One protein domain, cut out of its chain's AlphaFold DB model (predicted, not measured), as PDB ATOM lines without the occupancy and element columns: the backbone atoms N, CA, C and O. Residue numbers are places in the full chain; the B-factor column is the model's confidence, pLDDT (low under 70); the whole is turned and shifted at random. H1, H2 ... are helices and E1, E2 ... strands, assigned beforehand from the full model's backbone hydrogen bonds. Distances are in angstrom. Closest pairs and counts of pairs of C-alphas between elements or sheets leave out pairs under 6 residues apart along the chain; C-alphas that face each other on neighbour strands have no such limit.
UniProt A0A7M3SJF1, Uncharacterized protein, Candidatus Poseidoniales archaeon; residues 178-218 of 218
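This is residues 178 to 218 of the 218 residues of an uncharacterized protein of Candidatus Poseidoniales archaeon (UniProt A0A7M3SJF1). With little regular structure, the domain is a loose rod: a small sheet of three short strands, a loop whose residues 194 to 199 stick out at one end, and the short helix H1 with a tail at the other. The 41 printed residues, under half in named elements, run E1, E2, E3, H1; the class is mixed, helices and strands. The mixed sheet runs E2 E1 E3. The radius of gyration of the C-alphas is 11.5 A, the spans 33 by 15 by 15 A.

E1, residues 178 to 181, is 10.5 A long from C-alpha 178 at (204.569, 171.319, 136.676). E2 is residues 187 to 190, 9.9 A; E3 is residues 204 to 206, 6.5 A. H1, residues 209 to 213, 6.3 A, ends at C-alpha 213 (185.523, 168.329, 126.767).

E1 and E2 form an antiparallel hairpin at 121 degrees, with N 179 and O 188 2.8 A apart. E1 and E3 are parallel at 34 degrees; N 180 and O 204 are 2.8 A apart. H1 is not on the sheet; in H1 every O i to N i+4 pair is within hydrogen-bond range.

The printed part has no cut. The C-alphas of Gly 195 and Thr 217, the two farthest apart, are 33.9 A apart. The link E2 to E3 is long. Residues 213 to 218 have pLDDT under 70.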
ATOM      1  N   ALA A 178     205.299 170.077 136.926       82.31
ATOM      2  CA  ALA A 178     204.569 171.319 136.676       82.31
ATOM      3  C   ALA A 178     204.045 171.328 135.239       82.31
ATOM      4  O   ALA A 178     204.779 171.018 134.302       82.31
ATOM      5  N   ALA A 179     202.783 171.686 135.054       85.50
ATOM      6  CA  ALA A 179     202.099 171.589 133.780       85.50
ATOM      7  C   ALA A 179     201.215 172.811 133.540       85.50
ATOM      8  O   ALA A 179     200.581 173.323 134.458       85.50
ATOM      9  N   ARG A 180     201.127 173.249 132.285       89.31
ATOM     10  CA  ARG A 180     200.283 174.369 131.865       89.31
ATOM     11  C   ARG A 180     199.378 173.968 130.710       89.31
ATOM     12  O   ARG A 180     199.839 173.431 129.697       89.31
ATOM     13  N   CYS A 181     198.086 174.253 130.847       89.12
ATOM     14  CA  CYS A 181     197.126 173.971 129.792       89.12
ATOM     15  C   CYS A 181     197.421 174.833 128.555       89.12
ATOM     16  O   CYS A 181     197.625 176.046 128.644       89.12
ATOM     17  N   ARG A 182     197.408 174.217 127.374       91.19
ATOM     18  CA  ARG A 182     197.625 174.878 126.083       91.19
ATOM     19  C   ARG A 182     196.555 175.934 125.783       91.19
ATOM     20  O   ARG A 182     196.884 176.924 125.134       91.19
ATOM     21  N   PHE A 183     195.322 175.722 126.246       89.62
ATOM     22  CA  PHE A 183     194.159 176.547 125.910       89.62
ATOM     23  C   PHE A 183     193.843 177.571 127.004       89.62
ATOM     24  O   PHE A 183     194.054 178.760 126.787       89.62
ATOM     25  N   CYS A 184     193.426 177.126 128.196       91.06
ATOM     26  CA  CYS A 184     193.058 178.035 129.291       91.06
ATOM     27  C   CYS A 184     194.257 178.644 130.035       91.06
ATOM     28  O   CYS A 184     194.075 179.557 130.831       91.06
ATOM     29  N   ARG A 185     195.485 178.160 129.783       90.12
ATOM     30  CA  ARG A 185     196.728 178.597 130.451       90.12
ATOM     31  C   ARG A 185     196.787 178.358 131.962       90.12
ATOM     32  O   ARG A 185     197.772 178.766 132.568       90.12
ATOM     33  N   GLU A 186     195.820 177.651 132.541       86.94
ATOM     34  CA  GLU A 186     195.877 177.234 133.943       86.94
ATOM     35  C   GLU A 186     197.072 176.312 134.205       86.94
ATOM     36  O   GLU A 186     197.415 175.451 133.381       86.94
ATOM     37  N   THR A 187     197.704 176.517 135.359       82.94
ATOM     38  CA  THR A 187     198.848 175.748 135.855       82.94
ATOM     39  C   THR A 187     198.393 174.690 136.854       82.94
ATOM     40  O   THR A 187     197.553 174.961 137.708       82.94
ATOM     41  N   THR A 188     198.960 173.492 136.770       81.56
ATOM     42  CA  THR A 188     198.686 172.357 137.663       81.56
ATOM     43  C   THR A 188     199.911 171.438 137.739       81.56
ATOM     44  O   THR A 188     200.931 171.725 137.110       81.56
ATOM     45  N   TYR A 189     199.821 170.315 138.455       78.75
ATOM     46  CA  TYR A 189     200.798 169.230 138.370       78.75
ATOM     47  C   TYR A 189     200.209 168.011 137.682       78.75
ATOM     48  O   TYR A 189     199.024 167.707 137.814       78.75
ATOM     49  N   ARG A 190     201.053 167.283 136.952       78.94
ATOM     50  CA  ARG A 190     200.691 165.991 136.375       78.94
ATOM     51  C   ARG A 190     201.626 164.897 136.844       78.94
ATOM     52  O   ARG A 190     202.844 165.041 136.756       78.94
ATOM     53  N   GLN A 191     201.017 163.809 137.286       82.19
ATOM     54  CA  GLN A 191     201.668 162.546 137.592       82.19
ATOM     55  C   GLN A 191     201.979 161.752 136.310       82.19
ATOM     56  O   GLN A 191     201.340 161.968 135.274       82.19
ATOM     57  N   GLY A 192     202.917 160.804 136.377       82.12
ATOM     58  CA  GLY A 192     203.117 159.781 135.347       82.12
ATOM     59  C   GLY A 192     203.873 160.283 134.120       82.12
ATOM     60  O   GLY A 192     203.793 159.692 133.042       82.12
ATOM     61  N   LEU A 193     204.585 161.403 134.261       81.38
ATOM     62  CA  LEU A 193     205.393 161.994 133.191       81.38
ATOM     63  C   LEU A 193     206.885 161.669 133.323       81.38
ATOM     64  O   LEU A 193     207.685 162.055 132.463       81.38
ATOM     65  N   ARG A 194     207.264 160.909 134.357       85.19
ATOM     66  CA  ARG A 194     208.617 160.375 134.514       85.19
ATOM     67  C   ARG A 194     209.041 159.589 133.270       85.19
ATOM     68  O   ARG A 194     208.255 158.859 132.671       85.19
ATOM     69  N   GLY A 195     210.310 159.735 132.890       80.69
ATOM     70  CA  GLY A 195     210.894 158.991 131.768       80.69
ATOM     71  C   GLY A 195     210.560 159.549 130.380       80.69
ATOM     72  O   GLY A 195     211.106 159.068 129.394       80.69
ATOM     73  N   GLN A 196     209.748 160.606 130.275       84.56
ATOM     74  CA  GLN A 196     209.439 161.258 128.992       84.56
ATOM     75  C   GLN A 196     210.489 162.302 128.557       84.56
ATOM     76  O   GLN A 196     210.297 163.008 127.571       84.56
ATOM     77  N   GLY A 197     211.611 162.405 129.280       78.75
ATOM     78  CA  GLY A 197     212.719 163.306 128.942       78.75
ATOM     79  C   GLY A 197     212.462 164.784 129.249       78.75
ATOM     80  O   GLY A 197     213.177 165.637 128.729       78.75
ATOM     81  N   PHE A 198     211.461 165.102 130.074       80.06
ATOM     82  CA  PHE A 198     211.192 166.479 130.481       80.06
ATOM     83  C   PHE A 198     212.295 167.030 131.387       80.06
ATOM     84  O   PHE A 198     212.792 166.344 132.284       80.06
ATOM     85  N   GLU A 199     212.662 168.292 131.158       80.38
ATOM     86  CA  GLU A 199     213.585 169.001 132.037       80.38
ATOM     87  C   GLU A 199     212.924 169.290 133.396       80.38
ATOM     88  O   GLU A 199     211.770 169.727 133.438       80.38
ATOM     89  N   PRO A 200     213.639 169.106 134.519       75.62
ATOM     90  CA  PRO A 200     213.080 169.351 135.840       75.62
ATOM     91  C   PRO A 200     212.795 170.833 136.070       75.62
ATOM     92  O   PRO A 200     213.515 171.702 135.574       75.62
ATOM     93  N   GLY A 201     211.731 171.134 136.816       73.25
ATOM     94  CA  GLY A 201     211.312 172.512 137.092       73.25
ATOM     95  C   GLY A 201     210.787 173.288 135.878       73.25
ATOM     96  O   GLY A 201     210.459 174.467 136.011       73.25
ATOM     97  N   LYS A 202     210.684 172.665 134.695       80.19
ATOM     98  CA  LYS A 202     210.057 173.271 133.516       80.19
ATOM     99  C   LYS A 202     208.599 172.850 133.412       80.19
ATOM    100  O   LYS A 202     208.257 171.687 133.599       80.19
ATOM    101  N   GLU A 203     207.747 173.813 133.066       85.00
ATOM    102  CA  GLU A 203     206.348 173.534 132.764       85.00
ATOM    103  C   GLU A 203     206.224 172.677 131.500       85.00
ATOM    104  O   GLU A 203     206.739 173.036 130.436       85.00
ATOM    105  N   VAL A 204     205.460 171.591 131.587       87.25
ATOM    106  CA  VAL A 204     205.041 170.813 130.421       87.25
ATOM    107  C   VAL A 204     203.737 171.366 129.843       87.25
ATOM    108  O   VAL A 204     202.829 171.772 130.568       87.25
ATOM    109  N   VAL A 205     203.614 171.379 128.515       88.12
ATOM    110  CA  VAL A 205     202.378 171.807 127.842       88.12
ATOM    111  C   VAL A 205     201.451 170.610 127.661       88.12
ATOM    112  O   VAL A 205     201.855 169.597 127.095       88.12
ATOM    113  N   PHE A 206     200.191 170.743 128.072       86.38
ATOM    114  CA  PHE A 206     199.176 169.692 127.930       86.38
ATOM    115  C   PHE A 206     197.787 170.277 127.630       86.38
ATOM    116  O   PHE A 206     197.622 171.492 127.584       86.38
ATOM    117  N   THR A 207     196.778 169.427 127.434       86.62
ATOM    118  CA  THR A 207     195.366 169.840 127.347       86.62
ATOM    119  C   THR A 207     194.628 169.365 128.597       86.62
ATOM    120  O   THR A 207     194.652 168.168 128.882       86.62
ATOM    121  N   CYS A 208     194.008 170.274 129.357       85.25
ATOM    122  CA  CYS A 208     193.266 169.912 130.571       85.25
ATOM    123  C   CYS A 208     191.898 169.289 130.261       85.25
ATOM    124  O   CYS A 208     191.365 169.486 129.171       85.25
ATOM    125  N   GLY A 209     191.331 168.564 131.233       81.75
ATOM    126  CA  GLY A 209     190.037 167.876 131.113       81.75
ATOM    127  C   GLY A 209     188.911 168.792 130.625       81.75
ATOM    128  O   GLY A 209     188.201 168.454 129.674       81.75
ATOM    129  N   SER A 210     188.818 169.992 131.201       83.00
ATOM    130  CA  SER A 210     187.849 171.020 130.809       83.00
ATOM    131  C   SER A 210     188.019 171.431 129.341       83.00
ATOM    132  O   SER A 210     187.064 171.421 128.578       83.00
ATOM    133  N   CYS A 211     189.256 171.668 128.892       84.06
ATOM    134  CA  CYS A 211     189.535 172.026 127.497       84.06
ATOM    135  C   CYS A 211     189.505 170.835 126.522       84.06
ATOM    136  O   CYS A 211     189.463 171.052 125.316       84.06
ATOM    137  N   THR A 212     189.562 169.584 126.998       77.44
ATOM    138  CA  THR A 212     189.324 168.399 126.151       77.44
ATOM    139  C   THR A 212     187.842 168.119 125.919       77.44
ATOM    140  O   THR A 212     187.511 167.428 124.960       77.44
ATOM    141  N   SER A 213     186.965 168.602 126.805       65.75
ATOM    142  CA  SER A 213     185.523 168.329 126.767       65.75
ATOM    143  C   SER A 213     184.697 169.464 126.154       65.75
ATOM    144  O   SER A 213     183.544 169.242 125.789       65.75
ATOM    145  N   GLU A 214     185.288 170.641 125.939       53.03
ATOM    146  CA  GLU A 214     184.703 171.676 125.088       53.03
ATOM    147  C   GLU A 214     184.943 171.359 123.598       53.03
ATOM    148  O   GLU A 214     186.073 171.052 123.202       53.03
ATOM    149  N   PRO A 215     183.914 171.432 122.730       48.09
ATOM    150  CA  PRO A 215     184.137 171.361 121.296       48.09
ATOM    151  C   PRO A 215     184.993 172.560 120.894       48.09
ATOM    152  O   PRO A 215     184.617 173.703 121.144       48.09
ATOM    153  N   VAL A 216     186.142 172.296 120.268       47.53
ATOM    154  CA  VAL A 216     187.020 173.330 119.710       47.53
ATOM    155  C   VAL A 216     186.239 174.081 118.629       47.53
ATOM    156  O   VAL A 216     186.192 173.663 117.473       47.53
ATOM    157  N   THR A 217     185.570 175.166 119.000       43.00
ATOM    158  CA  THR A 217     185.047 176.132 118.039       43.00
ATOM    159  C   THR A 217     186.197 177.054 117.664       43.00
ATOM    160  O   THR A 217     186.716 177.766 118.522       43.00
ATOM    161  N   ASN A 218     186.614 176.935 116.400       39.09
ATOM    162  CA  ASN A 218     187.667 177.711 115.738       39.09
ATOM    163  C   ASN A 218     187.597 179.219 115.995       39.09
ATOM    164  O   ASN A 218     186.470 179.762 115.958       39.09
TER     165      ASN A 218